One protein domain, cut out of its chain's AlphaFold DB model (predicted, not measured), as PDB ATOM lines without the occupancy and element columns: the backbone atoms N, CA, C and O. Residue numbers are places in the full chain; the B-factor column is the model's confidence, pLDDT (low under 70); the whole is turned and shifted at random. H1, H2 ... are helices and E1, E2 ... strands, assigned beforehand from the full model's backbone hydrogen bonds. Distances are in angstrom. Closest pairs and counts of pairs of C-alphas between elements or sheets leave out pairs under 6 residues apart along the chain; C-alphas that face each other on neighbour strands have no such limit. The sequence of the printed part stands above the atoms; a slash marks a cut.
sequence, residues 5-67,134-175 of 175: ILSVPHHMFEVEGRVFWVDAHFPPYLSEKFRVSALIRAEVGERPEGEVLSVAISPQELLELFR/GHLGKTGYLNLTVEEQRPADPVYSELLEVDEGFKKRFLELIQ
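Overview. This is residues 5 to 67 and 134 to 175 of the 175 residues of an uncharacterized protein of Geoglobus ahangari (UniProt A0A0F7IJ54). A strongly twisted sheet of three antiparallel strands makes a long wall, with four short helices spread along one side of it: H2 packs across it near one end, H1 grazes it, and H3 and H4 form a corner towards the other end without being on it. The long link of residues 40 to 58 starts beside E2 and returns beside the first residues of E1 on its way to H2. The printed part has 105 residues, with the named elements in the order E1 E2 H1 H2 E3 H3 H4 and the sheet in the order E2 E1 E3; the class is mixed, helices and strands. It is compact, with a radius of gyration of the C-alphas of 13.0 A and spans of 39 by 29 by 21 A.

Arrangement. Start at the inner strand E1, residues 5 to 15. Its antiparallel neighbour E3, residues 134 to 147, is an edge strand; look for N 8 and O 142, 2.9 A apart and within hydrogen-bond range. At the other edge is E2, residues 18 to 23, which forms a hairpin with E1; N 13 and O 20 are within hydrogen-bond range at 2.9 A. H2, residues 59 to 67, is on the sheet at a height of 8.0 A, only just over E1, on which 3 of its C-alphas fall, and runs across the strands at 65 degrees to E1 on the local plane. The closest C-alphas of H2 and E1 are those of Pro 59 and His 11, 6.5 A apart. H1, residues 33 to 39, only grazes the sheet, with residues 36 to 39. H1 and H3, residues 154 to 162, are close but not clearly touching, with C-alphas 38 and 155 closest at 7.0 A. H3 and H4, residues 164 to 174, touch only at the corner, with Leu 160 and Lys 167 closest at 4.7 A between C-alphas, at a steep tilt of 61 degrees. In H2, H3 and H4 every O i to N i+4 pair is within hydrogen-bond range; in H1 0 of 3 are, but 4 of 4 O i to N i+3 pairs are.

Along the chain. Find C-alpha 5 at (172.604, 161.110, 89.834); from there E1 runs 29.5 A to C-alpha 15. E2 spans 17.0 A. Find C-alpha 134 at (142.510, 165.071, 90.386); E3 spans 35.8 A and bends by 77 degrees at residue 137. H1 spans 11.0 A, H2 12.6 A and H3 12.2 A; H4 runs 15.5 A to C-alpha 174 at (173.405, 152.418, 94.907).

Size, cuts and confidence. The C-alphas farthest apart, those of Gly 17 and Gln 175, are 40.7 A apart. Residues 68 to 133 are not printed, and C-alphas 67 and 134 are 12.5 A apart across the cut. The link from H1 to H2 is long. Confidence is low, under 70, at residues 135 to 136; the mean pLDDT of the printed part is 92.4.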
ATOM      1  N   ILE A   5     173.874 160.392  89.970       93.50
ATOM      2  CA  ILE A   5     172.604 161.110  89.834       93.50
ATOM      3  C   ILE A   5     171.531 160.068  89.527       93.50
ATOM      4  O   ILE A   5     171.622 159.374  88.514       93.50
ATOM      5  N   LEU A   6     170.538 159.961  90.407       95.31
ATOM      6  CA  LEU A   6     169.353 159.127  90.217       95.31
ATOM      7  C   LEU A   6     168.173 160.032  89.865       95.31
ATOM      8  O   LEU A   6     167.875 160.975  90.588       95.31
ATOM      9  N   SER A   7     167.484 159.756  88.768       96.50
ATOM     10  CA  SER A   7     166.299 160.500  88.342       96.50
ATOM     11  C   SER A   7     165.052 159.766  88.827       96.50
ATOM     12  O   SER A   7     164.676 158.723  88.287       96.50
ATOM     13  N   VAL A   8     164.420 160.297  89.872       96.81
ATOM     14  CA  VAL A   8     163.259 159.680  90.520       96.81
ATOM     15  C   VAL A   8     161.972 160.154  89.836       96.81
ATOM     16  O   VAL A   8     161.706 161.361  89.841       96.81
ATOM     17  N   PRO A   9     161.152 159.257  89.256       96.56
ATOM     18  CA  PRO A   9     159.921 159.651  88.584       96.56
ATOM     19  C   PRO A   9     158.890 160.171  89.589       96.56
ATOM     20  O   PRO A   9     158.747 159.626  90.683       96.56
ATOM     21  N   HIS A  10     158.158 161.213  89.203       96.06
ATOM     22  CA  HIS A  10     157.097 161.818  89.998       96.06
ATOM     23  C   HIS A  10     155.822 161.999  89.172       96.06
ATOM     24  O   HIS A  10     155.876 162.474  88.039       96.06
ATOM     25  N   HIS A  11     154.669 161.692  89.762       94.38
ATOM     26  CA  HIS A  11     153.355 161.920  89.159       94.38
ATOM     27  C   HIS A  11     152.821 163.307  89.505       94.38
ATOM     28  O   HIS A  11     152.825 163.700  90.671       94.38
ATOM     29  N   MET A  12     152.309 164.020  88.504       92.94
ATOM     30  CA  MET A  12     151.663 165.322  88.679       92.94
ATOM     31  C   MET A  12     150.211 165.179  89.144       92.94
ATOM     32  O   MET A  12     149.440 164.384  88.596       92.94
ATOM     33  N   PHE A  13     149.791 165.997  90.100       91.56
ATOM     34  CA  PHE A  13     148.399 166.079  90.539       91.56
ATOM     35  C   PHE A  13     148.017 167.507  90.929       91.56
ATOM     36  O   PHE A  13     148.871 168.327  91.267       91.56
ATOM     37  N   GLU A  14     146.720 167.805  90.876       89.12
ATOM     38  CA  GLU A  14     146.181 169.121  91.216       89.12
ATOM     39  C   GLU A  14     145.355 169.066  92.497       89.12
ATOM     40  O   GLU A  14     144.455 168.236  92.657       89.12
ATOM     41  N   VAL A  15     145.648 169.987  93.410       89.50
ATOM     42  CA  VAL A  15     144.930 170.170  94.668       89.50
ATOM     43  C   VAL A  15     144.502 171.623  94.758       89.50
ATOM     44  O   VAL A  15     145.349 172.505  94.876       89.50
ATOM     45  N   GLU A  16     143.192 171.876  94.743       87.00
ATOM     46  CA  GLU A  16     142.632 173.220  94.967       87.00
ATOM     47  C   GLU A  16     143.269 174.295  94.050       87.00
ATOM     48  O   GLU A  16     143.599 175.393  94.499       87.00
ATOM     49  N   GLY A  17     143.493 173.971  92.768       85.44
ATOM     50  CA  GLY A  17     144.098 174.886  91.791       85.44
ATOM     51  C   GLY A  17     145.626 174.994  91.849       85.44
ATOM     52  O   GLY A  17     146.206 175.816  91.142       85.44
ATOM     53  N   ARG A  18     146.301 174.208  92.697       90.06
ATOM     54  CA  ARG A  18     147.768 174.159  92.797       90.06
ATOM     55  C   ARG A  18     148.302 172.811  92.339       90.06
ATOM     56  O   ARG A  18     147.754 171.768  92.693       90.06
ATOM     57  N   VAL A  19     149.400 172.848  91.593       90.62
ATOM     58  CA  VAL A  19     150.080 171.652  91.094       90.62
ATOM     59  C   VAL A  19     151.072 171.146  92.132       90.62
ATOM     60  O   VAL A  19     151.812 171.922  92.735       90.62
ATOM     61  N   PHE A  20     151.076 169.834  92.319       92.94
ATOM     62  CA  PHE A  20     152.019 169.115  93.154       92.94
ATOM     63  C   PHE A  20     152.502 167.860  92.430       92.94
ATOM     64  O   PHE A  20     151.892 167.381  91.471       92.94
ATOM     65  N   TRP A  21     153.605 167.323  92.927       94.75
ATOM     66  CA  TRP A  21     154.288 166.162  92.387       94.75
ATOM     67  C   TRP A  21     154.532 165.166  93.498       94.75
ATOM     68  O   TRP A  21     154.766 165.556  94.637       94.75
ATOM     69  N   VAL A  22     154.472 163.882  93.196       94.94
ATOM     70  CA  VAL A  22     154.699 162.840  94.196       94.94
ATOM     71  C   VAL A  22     155.501 161.714  93.598       94.94
ATOM     72  O   VAL A  22     155.231 161.276  92.483       94.94
ATOM     73  N   ASP A  23     156.477 161.263  94.368       96.19
ATOM     74  CA  ASP A  23     157.337 160.142  94.036       96.19
ATOM     75  C   ASP A  23     156.534 158.910  93.594       96.19
ATOM     76  O   ASP A  23     155.594 158.469  94.261       96.19
ATOM     77  N   ALA A  24     156.923 158.364  92.448       95.62
ATOM     78  CA  ALA A  24     156.296 157.212  91.824       95.62
ATOM     79  C   ALA A  24     157.108 155.914  91.995       95.62
ATOM     80  O   ALA A  24     156.685 154.871  91.498       95.62
ATOM     81  N   HIS A  25     158.262 155.954  92.665       96.44
ATOM     82  CA  HIS A  25     159.164 154.819  92.870       96.44
ATOM     83  C   HIS A  25     159.134 154.286  94.308       96.44
ATOM     84  O   HIS A  25     158.896 153.104  94.530       96.44
ATOM     85  N   PHE A  26     159.370 155.137  95.305       97.00
ATOM     86  CA  PHE A  26     159.562 154.727  96.696       97.00
ATOM     87  C   PHE A  26     158.304 154.376  97.520       97.00
ATOM     88  O   PHE A  26     158.465 153.620  98.485       97.00
ATOM     89  N   PRO A  27     157.061 154.814  97.205       95.81
ATOM     90  CA  PRO A  27     155.896 154.537  98.060       95.81
ATOM     91  C   PRO A  27     155.669 153.055  98.436       95.81
ATOM     92  O   PRO A  27     155.378 152.765  99.608       95.81
ATOM     93  N   PRO A  28     155.837 152.076  97.521       95.56
ATOM     94  CA  PRO A  28     155.680 150.659  97.853       95.56
ATOM     95  C   PRO A  28     156.704 150.136  98.866       95.56
ATOM     96  O   PRO A  28     156.404 149.188  99.591       95.56
ATOM     97  N   TYR A  29     157.867 150.779  98.981       96.50
ATOM     98  CA  TYR A  29     158.985 150.307  99.799       96.50
ATOM     99  C   TYR A  29     159.031 150.917 101.202       96.50
ATOM    100  O   TYR A  29     159.756 150.410 102.044       96.50
ATOM    101  N   LEU A  30     158.235 151.954 101.484       96.81
ATOM    102  CA  LEU A  30     158.173 152.557 102.818       96.81
ATOM    103  C   LEU A  30     157.694 151.543 103.867       96.81
ATOM    104  O   LEU A  30     156.651 150.906 103.662       96.81
ATOM    105  N   SER A  31     158.410 151.438 104.990       95.44
ATOM    106  CA  SER A  31     157.957 150.695 106.173       95.44
ATOM    107  C   SER A  31     156.701 151.331 106.751       95.44
ATOM    108  O   SER A  31     155.721 150.647 107.037       95.44
ATOM    109  N   GLU A  32     156.716 152.655 106.876       94.00
ATOM    110  CA  GLU A  32     155.620 153.429 107.439       94.00
ATOM    111  C   GLU A  32     154.880 154.170 106.327       94.00
ATOM    112  O   GLU A  32     155.285 155.242 105.873       94.00
ATOM    113  N   LYS A  33     153.768 153.592 105.862       93.75
ATOM    114  CA  LYS A  33     153.092 154.048 104.636       93.75
ATOM    115  C   LYS A  33     152.624 155.502 104.676       93.75
ATOM    116  O   LYS A  33     152.604 156.152 103.636       93.75
ATOM    117  N   PHE A  34     152.319 156.055 105.850       93.25
ATOM    118  CA  PHE A  34     151.926 157.464 105.980       93.25
ATOM    119  C   PHE A  34     153.025 158.448 105.539       93.25
ATOM    120  O   PHE A  34     152.716 159.580 105.149       93.25
ATOM    121  N   ARG A  35     154.297 158.022 105.534       95.50
ATOM    122  CA  ARG A  35     155.439 158.834 105.092       95.50
ATOM    123  C   ARG A  35     155.458 159.101 103.594       95.50
ATOM    124  O   ARG A  35     156.181 159.992 103.165       95.50
ATOM    125  N   VAL A  36     154.591 158.451 102.811       94.94
ATOM    126  CA  VAL A  36     154.361 158.822 101.404       94.94
ATOM    127  C   VAL A  36     154.006 160.307 101.261       94.94
ATOM    128  O   VAL A  36     154.334 160.937 100.266       94.94
ATOM    129  N   SER A  37     153.393 160.897 102.291       93.38
ATOM    130  CA  SER A  37     153.088 162.329 102.329       93.38
ATOM    131  C   SER A  37     154.329 163.232 102.291       93.38
ATOM    132  O   SER A  37     154.241 164.342 101.775       93.38
ATOM    133  N   ALA A  38     155.478 162.768 102.793       94.38
ATOM    134  CA  ALA A  38     156.741 163.504 102.747       94.38
ATOM    135  C   ALA A  38     157.360 163.519 101.340       94.38
ATOM    136  O   ALA A  38     158.129 164.417 101.016       94.38
ATOM    137  N   LEU A  39     156.985 162.559 100.490       95.50
ATOM    138  CA  LEU A  39     157.443 162.452  99.105       95.50
ATOM    139  C   LEU A  39     156.699 163.398  98.145       95.50
ATOM    140  O   LEU A  39     156.911 163.350  96.934       95.50
ATOM    141  N   ILE A  40     155.812 164.252  98.667       94.06
ATOM    142  CA  ILE A  40     155.090 165.256  97.888       94.06
ATOM    143  C   ILE A  40     155.926 166.532  97.774       94.06
ATOM    144  O   ILE A  40     156.411 167.072  98.769       94.06
ATOM    145  N   ARG A  41     156.041 167.056  96.555       93.50
ATOM    146  CA  ARG A  41     156.814 168.244  96.188       93.50
ATOM    147  C   ARG A  41     155.946 169.269  95.476       93.50
ATOM    148  O   ARG A  41     154.967 168.929  94.819       93.50
ATOM    149  N   ALA A  42     156.331 170.534  95.598       91.56
ATOM    150  CA  ALA A  42     155.728 171.617  94.825       91.56
ATOM    151  C   ALA A  42     156.273 171.664  93.386       91.56
ATOM    152  O   ALA A  42     155.558 172.056  92.473       91.56
ATOM    153  N   GLU A  43     157.518 171.231  93.182       90.50
ATOM    154  CA  GLU A  43     158.227 171.358  91.911       90.50
ATOM    155  C   GLU A  43     159.164 170.166  91.688       90.50
ATOM    156  O   GLU A  43     159.746 169.640  92.641       90.50
ATOM    157  N   VAL A  44     159.286 169.751  90.426       93.38
ATOM    158  CA  VAL A  44     160.247 168.762  89.917       93.38
ATOM    159  C   VAL A  44     160.688 169.189  88.514       93.38
ATOM    160  O   VAL A  44     160.002 169.976  87.861       93.38
ATOM    161  N   GLY A  45     161.816 168.663  88.038       89.69
ATOM    162  CA  GLY A  45     162.279 168.908  86.675       89.69
ATOM    163  C   GLY A  45     161.505 168.089  85.640       89.69
ATOM    164  O   GLY A  45     160.870 167.083  85.954       89.69
ATOM    165  N   GLU A  46     161.583 168.493  84.374       83.00
ATOM    166  CA  GLU A  46     160.975 167.739  83.265       83.00
ATOM    167  C   GLU A  46     161.920 166.694  82.661       83.00
ATOM    168  O   GLU A  46     161.467 165.746  82.023       83.00
ATOM    169  N   ARG A  47     163.239 166.860  82.835       87.88
ATOM    170  CA  ARG A  47     164.255 166.021  82.190       87.88
ATOM    171  C   ARG A  47     165.094 165.263  83.217       87.88
ATOM    172  O   ARG A  47     165.602 165.890  84.149       87.88
ATOM    173  N   PRO A  48     165.279 163.946  83.032       92.19
ATOM    174  CA  PRO A  48     166.222 163.186  83.832       92.19
ATOM    175  C   PRO A  48     167.661 163.548  83.445       92.19
ATOM    176  O   PRO A  48     167.975 163.703  82.264       92.19
ATOM    177  N   GLU A  49     168.536 163.664  84.439       89.50
ATOM    178  CA  GLU A  49     169.968 163.959  84.244       89.50
ATOM    179  C   GLU A  49     170.875 162.742  84.485       89.50
ATOM    180  O   GLU A  49     172.078 162.804  84.239       89.50
ATOM    181  N   GLY A  50     170.314 161.626  84.954       89.06
ATOM    182  CA  GLY A  50     171.071 160.426  85.304       89.06
ATOM    183  C   GLY A  50     170.273 159.139  85.129       89.06
ATOM    184  O   GLY A  50     169.403 159.044  84.263       89.06
ATOM    185  N   GLU A  51     170.570 158.136  85.952       92.69
ATOM    186  CA  GLU A  51     169.889 156.840  85.900       92.69
ATOM    187  C   GLU A  51     168.416 156.997  86.282       92.69
ATOM    188  O   GLU A  51     168.095 157.481  87.368       92.69
ATOM    189  N   VAL A  52     167.509 156.607  85.388       94.62
ATOM    190  CA  VAL A  52     166.069 156.774  85.596       94.62
ATOM    191  C   VAL A  52     165.516 155.585  86.363       94.62
ATOM    192  O   VAL A  52     165.560 154.453  85.882       94.62
ATOM    193  N   LEU A  53     164.943 155.849  87.537       95.50
ATOM    194  CA  LEU A  53     164.265 154.814  88.309       95.50
ATOM    195  C   LEU A  53     162.927 154.443  87.659       95.50
ATOM    196  O   LEU A  53     162.243 155.277  87.061       95.50
ATOM    197  N   SER A  54     162.526 153.181  87.802       94.19
ATOM    198  CA  SER A  54     161.244 152.700  87.288       94.19
ATOM    199  C   SER A  54     160.062 153.291  88.059       94.19
ATOM    200  O   SER A  54     160.134 153.541  89.262       94.19
ATOM    201  N   VAL A  55     158.933 153.478  87.379       94.19
ATOM    202  CA  VAL A  55     157.660 153.774  88.046       94.19
ATOM    203  C   VAL A  55     157.175 152.497  88.732       94.19
ATOM    204  O   VAL A  55     156.947 151.490  88.067       94.19
ATOM    205  N   ALA A  56     157.045 152.533  90.056       94.50
ATOM    206  CA  ALA A  56     156.618 151.406  90.884       94.50
ATOM    207  C   ALA A  56     155.136 151.480  91.287       94.50
ATOM    208  O   ALA A  56     154.566 150.465  91.673       94.50
ATOM    209  N   ILE A  57     154.520 152.665  91.221       93.25
ATOM    210  CA  ILE A  57     153.097 152.869  91.511       93.25
ATOM    211  C   ILE A  57     152.449 153.734  90.430       93.25
ATOM    212  O   ILE A  57     153.005 154.756  90.013       93.25
ATOM    213  N   SER A  58     151.274 153.327  89.956       92.12
ATOM    214  CA  SER A  58     150.481 154.116  89.014       92.12
ATOM    215  C   SER A  58     149.788 155.295  89.713       92.12
ATOM    216  O   SER A  58     149.575 155.280  90.930       92.12
ATOM    217  N   PRO A  59     149.379 156.331  88.966       89.25
ATOM    218  CA  PRO A  59     148.655 157.455  89.548       89.25
ATOM    219  C   PRO A  59     147.340 157.073  90.237       89.25
ATOM    220  O   PRO A  59     146.983 157.654  91.262       89.25
ATOM    221  N   GLN A  60     146.611 156.100  89.682       88.75
ATOM    222  CA  GLN A  60     145.348 155.621  90.238       88.75
ATOM    223  C   GLN A  60     145.581 154.903  91.571       88.75
ATOM    224  O   GLN A  60     144.946 155.253  92.567       88.75
ATOM    225  N   GLU A  61     146.549 153.983  91.615       91.69
ATOM    226  CA  GLU A  61     146.942 153.286  92.847       91.69
ATOM    227  C   GLU A  61     147.415 154.269  93.922       91.69
ATOM    228  O   GLU A  61     147.125 154.094  95.104       91.69
ATOM    229  N   LEU A  62     148.103 155.342  93.530       90.31
ATOM    230  CA  LEU A  62     148.566 156.355  94.468       90.31
ATOM    231  C   LEU A  62     147.415 157.167  95.082       90.31
ATOM    232  O   LEU A  62     147.421 157.451  96.282       90.31
ATOM    233  N   LEU A  63     146.397 157.513  94.291       88.50
ATOM    234  CA  LEU A  63     145.190 158.167  94.804       88.50
ATOM    235  C   LEU A  63     144.421 157.254  95.765       88.50
ATOM    236  O   LEU A  63     143.930 157.710  96.804       88.50
ATOM    237  N   GLU A  64     144.323 155.967  95.440       90.38
ATOM    238  CA  GLU A  64     143.733 154.960  96.323       90.38
ATOM    239  C   GLU A  64     144.536 154.805  97.616       90.38
ATOM    240  O   GLU A  64     143.949 154.790  98.705       90.38
ATOM    241  N   LEU A  65     145.869 154.804  97.519       91.88
ATOM    242  CA  LEU A  65     146.774 154.808  98.663       91.88
ATOM    243  C   LEU A  65     146.531 156.032  99.555       91.88
ATOM    244  O   LEU A  65     146.376 155.890 100.764       91.88
ATOM    245  N   PHE A  66     146.413 157.238  98.999       91.88
ATOM    246  CA  PHE A  66     146.129 158.430  99.806       91.88
ATOM    247  C   PHE A  66     144.777 158.363 100.520       91.88
ATOM    248  O   PHE A  66     144.662 158.777 101.679       91.88
ATOM    249  N   ARG A  67     143.743 157.845  99.848       90.62
ATOM    250  CA  ARG A  67     142.405 157.697 100.438       90.62
ATOM    251  C   ARG A  67     142.390 156.668 101.564       90.62
ATOM    252  O   ARG A  67     141.768 156.930 102.595       90.62
ATOM    253  N   GLY A 134     142.584 165.675  91.715       71.94
ATOM    254  CA  GLY A 134     142.510 165.071  90.386       71.94
ATOM    255  C   GLY A 134     143.921 164.835  89.841       71.94
ATOM    256  O   GLY A 134     144.803 165.682  89.996       71.94
ATOM    257  N   HIS A 135     144.157 163.677  89.223       69.88
ATOM    258  CA  HIS A 135     145.432 163.385  88.567       69.88
ATOM    259  C   HIS A 135     145.493 164.029  87.176       69.88
ATOM    260  O   HIS A 135     144.508 163.994  86.441       69.88
ATOM    261  N   LEU A 136     146.657 164.574  86.809       63.94
ATOM    262  CA  LEU A 136     146.841 165.334  85.569       63.94
ATOM    263  C   LEU A 136     147.720 164.638  84.507       63.94
ATOM    264  O   LEU A 136     148.048 165.248  83.492       63.94
ATOM    265  N   GLY A 137     148.106 163.372  84.694       70.56
ATOM    266  CA  GLY A 137     148.685 162.540  83.627       70.56
ATOM    267  C   GLY A 137     150.141 162.817  83.242       70.56
ATOM    268  O   GLY A 137     150.654 162.134  82.360       70.56
ATOM    269  N   LYS A 138     150.821 163.799  83.852       84.69
ATOM    270  CA  LYS A 138     152.221 164.133  83.533       84.69
ATOM    271  C   LYS A 138     153.203 163.493  84.513       84.69
ATOM    272  O   LYS A 138     152.960 163.503  85.721       84.69
ATOM    273  N   THR A 139     154.328 163.023  83.979       90.75
ATOM    274  CA  THR A 139     155.469 162.508  84.748       90.75
ATOM    275  C   THR A 139     156.617 163.509  84.692       90.75
ATOM    276  O   THR A 139     156.975 163.973  83.611       90.75
ATOM    277  N   GLY A 140     157.178 163.830  85.852       94.19
ATOM    278  CA  GLY A 140     158.386 164.636  86.010       94.19
ATOM    279  C   GLY A 140     159.484 163.838  86.706       94.19
ATOM    280  O   GLY A 140     159.271 162.689  87.102       94.19
ATOM    281  N   TYR A 141     160.655 164.445  86.870       96.31
ATOM    282  CA  TYR A 141     161.830 163.802  87.447       96.31
ATOM    283  C   TYR A 141     162.487 164.695  88.493       96.31
ATOM    284  O   TYR A 141     162.764 165.873  88.260       96.31
ATOM    285  N   LEU A 142     162.773 164.109  89.651       96.12
ATOM    286  CA  LEU A 142     163.653 164.708  90.642       96.12
ATOM    287  C   LEU A 142     165.050 164.110  90.483       96.12
ATOM    288  O   LEU A 142     165.239 162.912  90.695       96.12
ATOM    289  N   ASN A 143     166.021 164.948  90.127       94.69
ATOM    290  CA  ASN A 143     167.417 164.544  89.982       94.69
ATOM    291  C   ASN A 143     168.088 164.510  91.364       94.69
ATOM    292  O   ASN A 143     168.540 165.523  91.899       94.69
ATOM    293  N   LEU A 144     168.125 163.325  91.960       93.88
ATOM    294  CA  LEU A 144     168.698 163.055  93.267       93.88
ATOM    295  C   LEU A 144     170.210 162.848  93.145       93.88
ATOM    296  O   LEU A 144     170.678 161.834  92.626       93.88
ATOM    297  N   THR A 145     170.983 163.807  93.649       95.12
ATOM    298  CA  THR A 145     172.435 163.639  93.787       95.12
ATOM    299  C   THR A 145     172.730 162.717  94.970       95.12
ATOM    300  O   THR A 145     172.233 162.949  96.073       95.12
ATOM    301  N   VAL A 146     173.540 161.685  94.737       94.50
ATOM    302  CA  VAL A 146     173.997 160.732  95.752       94.50
ATOM    303  C   VAL A 146     175.508 160.847  95.913       94.50
ATOM    304  O   VAL A 146     176.266 160.677  94.952       94.50
ATOM    305  N   GLU A 147     175.931 161.108  97.145       92.81
ATOM    306  CA  GLU A 147     177.327 161.238  97.557       92.81
ATOM    307  C   GLU A 147     177.558 160.341  98.772       92.81
ATOM    308  O   GLU A 147     176.748 160.317  99.690       92.81
ATOM    309  N   GLU A 148     178.632 159.545  98.758       88.62
ATOM    310  CA  GLU A 148     178.995 158.662  99.884       88.62
ATOM    311  C   GLU A 148     177.837 157.773 100.381       88.62
ATOM    312  O   GLU A 148     177.647 157.576 101.576       88.62
ATOM    313  N   GLN A 149     177.057 157.221  99.443       88.94
ATOM    314  CA  GLN A 149     175.871 156.391  99.711       88.94
ATOM    315  C   GLN A 149     174.702 157.119 100.394       88.94
ATOM    316  O   GLN A 149     173.767 156.480 100.881       88.94
ATOM    317  N   ARG A 150     174.713 158.452 100.403       93.38
ATOM    318  CA  ARG A 150     173.665 159.277 100.992       93.38
ATOM    319  C   ARG A 150     173.085 160.235  99.947       93.38
ATOM    320  O   ARG A 150     173.835 160.836  99.176       93.38
ATOM    321  N   PRO A 151     171.755 160.388  99.878       94.56
ATOM    322  CA  PRO A 151     171.150 161.391  99.019       94.56
ATOM    323  C   PRO A 151     171.362 162.790  99.609       94.56
ATOM    324  O   PRO A 151     171.201 162.990 100.811       94.56
ATOM    325  N   ALA A 152     171.679 163.765  98.758       93.81
ATOM    326  CA  ALA A 152     171.826 165.163  99.163       93.81
ATOM    327  C   ALA A 152     170.475 165.847  99.458       93.81
ATOM    328  O   ALA A 152     170.431 166.851 100.165       93.81
ATOM    329  N   ASP A 153     169.366 165.319  98.924       95.44
ATOM    330  CA  ASP A 153     168.035 165.850  99.224       95.44
ATOM    331  C   ASP A 153     167.659 165.588 100.695       95.44
ATOM    332  O   ASP A 153     167.750 164.447 101.157       95.44
ATOM    333  N   PRO A 154     167.179 166.609 101.431       94.38
ATOM    334  CA  PRO A 154     166.919 166.499 102.862       94.38
ATOM    335  C   PRO A 154     165.815 165.497 103.220       94.38
ATOM    336  O   PRO A 154     165.910 164.849 104.258       94.38
ATOM    337  N   VAL A 155     164.784 165.329 102.386       94.94
ATOM    338  CA  VAL A 155     163.697 164.373 102.659       94.94
ATOM    339  C   VAL A 155     164.175 162.949 102.433       94.94
ATOM    340  O   VAL A 155     163.942 162.102 103.287       94.94
ATOM    341  N   TYR A 156     164.857 162.673 101.318       95.88
ATOM    342  CA  TYR A 156     165.401 161.331 101.075       95.88
ATOM    343  C   TYR A 156     166.486 160.990 102.105       95.88
ATOM    344  O   TYR A 156     166.586 159.844 102.535       95.88
ATOM    345  N   SER A 157     167.262 161.984 102.548       96.38
ATOM    346  CA  SER A 157     168.248 161.836 103.621       96.38
ATOM    347  C   SER A 157     167.586 161.501 104.960       96.38
ATOM    348  O   SER A 157     168.020 160.568 105.624       96.38
ATOM    349  N   GLU A 158     166.522 162.209 105.350       95.25
ATOM    350  CA  GLU A 158     165.768 161.887 106.571       95.25
ATOM    351  C   GLU A 158     165.126 160.496 106.469       95.25
ATOM    352  O   GLU A 158     165.231 159.697 107.397       95.25
ATOM    353  N   LEU A 159     164.509 160.157 105.328       95.94
ATOM    354  CA  LEU A 159     163.906 158.837 105.108       95.94
ATOM    355  C   LEU A 159     164.931 157.704 105.215       95.94
ATOM    356  O   LEU A 159     164.592 156.645 105.741       95.94
ATOM    357  N   LEU A 160     166.175 157.931 104.784       96.25
ATOM    358  CA  LEU A 160     167.274 156.977 104.951       96.25
ATOM    359  C   LEU A 160     167.566 156.673 106.429       96.25
ATOM    360  O   LEU A 160     167.987 155.562 106.752       96.25
ATOM    361  N   GLU A 161     167.347 157.640 107.322       95.00
ATOM    362  CA  GLU A 161     167.583 157.494 108.761       95.00
ATOM    363  C   GLU A 161     166.384 156.907 109.508       95.00
ATOM    364  O   GLU A 161     166.569 156.153 110.465       95.00
ATOM    365  N   VAL A 162     165.157 157.254 109.103       93.56
ATOM    366  CA  VAL A 162     163.953 156.952 109.898       93.56
ATOM    367  C   VAL A 162     163.090 155.816 109.354       93.56
ATOM    368  O   VAL A 162     162.219 155.333 110.086       93.56
ATOM    369  N   ASP A 163     163.265 155.405 108.094       96.06
ATOM    370  CA  ASP A 163     162.446 154.387 107.429       96.06
ATOM    371  C   ASP A 163     163.300 153.230 106.885       96.06
ATOM    372  O   ASP A 163     163.983 153.345 105.872       96.06
ATOM    373  N   GLU A 164     163.247 152.082 107.566       96.19
ATOM    374  CA  GLU A 164     164.064 150.910 107.217       96.19
ATOM    375  C   GLU A 164     163.736 150.339 105.829       96.19
ATOM    376  O   GLU A 164     164.623 149.858 105.124       96.19
ATOM    377  N   GLY A 165     162.471 150.409 105.410       96.69
ATOM    378  CA  GLY A 165     162.022 149.950 104.101       96.69
ATOM    379  C   GLY A 165     162.578 150.816 102.974       96.69
ATOM    380  O   GLY A 165     163.157 150.291 102.016       96.69
ATOM    381  N   PHE A 166     162.499 152.142 103.133       97.44
ATOM    382  CA  PHE A 166     163.175 153.084 102.245       97.44
ATOM    383  C   PHE A 166     164.684 152.828 102.213       97.44
ATOM    384  O   PHE A 166     165.260 152.690 101.135       97.44
ATOM    385  N   LYS A 167     165.318 152.715 103.383       97.00
ATOM    386  CA  LYS A 167     166.763 152.519 103.511       97.00
ATOM    387  C   LYS A 167     167.243 151.271 102.792       97.00
ATOM    388  O   LYS A 167     168.175 151.355 101.996       97.00
ATOM    389  N   LYS A 168     166.587 150.133 103.022       96.75
ATOM    390  CA  LYS A 168     166.907 148.883 102.331       96.75
ATOM    391  C   LYS A 168     166.844 149.073 100.816       96.75
ATOM    392  O   LYS A 168     167.809 148.756 100.126       96.75
ATOM    393  N   ARG A 169     165.745 149.645 100.314       96.38
ATOM    394  CA  ARG A 169     165.560 149.851  98.876       96.38
ATOM    395  C   ARG A 169     166.586 150.818  98.282       96.38
ATOM    396  O   ARG A 169     167.086 150.577  97.192       96.38
ATOM    397  N   PHE A 170     166.889 151.908  98.980       96.19
ATOM    398  CA  PHE A 170     167.850 152.907  98.521       96.19
ATOM    399  C   PHE A 170     169.272 152.335  98.452       96.19
ATOM    400  O   PHE A 170     169.960 152.532  97.455       96.19
ATOM    401  N   LEU A 171     169.692 151.576  99.469       94.50
ATOM    402  CA  LEU A 171     171.005 150.928  99.482       94.50
ATOM    403  C   LEU A 171     171.147 149.876  98.369       94.50
ATOM    404  O   LEU A 171     172.215 149.771  97.779       94.50
ATOM    405  N   GLU A 172     170.079 149.146  98.034       94.00
ATOM    406  CA  GLU A 172     170.065 148.216  96.889       94.00
ATOM    407  C   GLU A 172     170.261 148.923  95.534       94.00
ATOM    408  O   GLU A 172     170.809 148.321  94.618       94.00
ATOM    409  N   LEU A 173     169.817 150.178  95.391       92.56
ATOM    410  CA  LEU A 173     169.934 150.946  94.141       92.56
ATOM    411  C   LEU A 173     171.338 151.518  93.906       92.56
ATOM    412  O   LEU A 173     171.694 151.835  92.775       92.56
ATOM    413  N   ILE A 174     172.108 151.728  94.971       90.81
ATOM    414  CA  ILE A 174     173.405 152.418  94.907       90.81
ATOM    415  C   ILE A 174     174.603 151.473  95.044       90.81
ATOM    416  O   ILE A 174     175.737 151.927  94.856       90.81
ATOM    417  N   GLN A 175     174.360 150.204  95.388       83.81
ATOM    418  CA  GLN A 175     175.347 149.121  95.285       83.81
ATOM    419  C   GLN A 175     175.777 148.930  93.826       83.81
ATOM    420  O   GLN A 175     176.988 148.697  93.615       83.81
TER     421      GLN A 175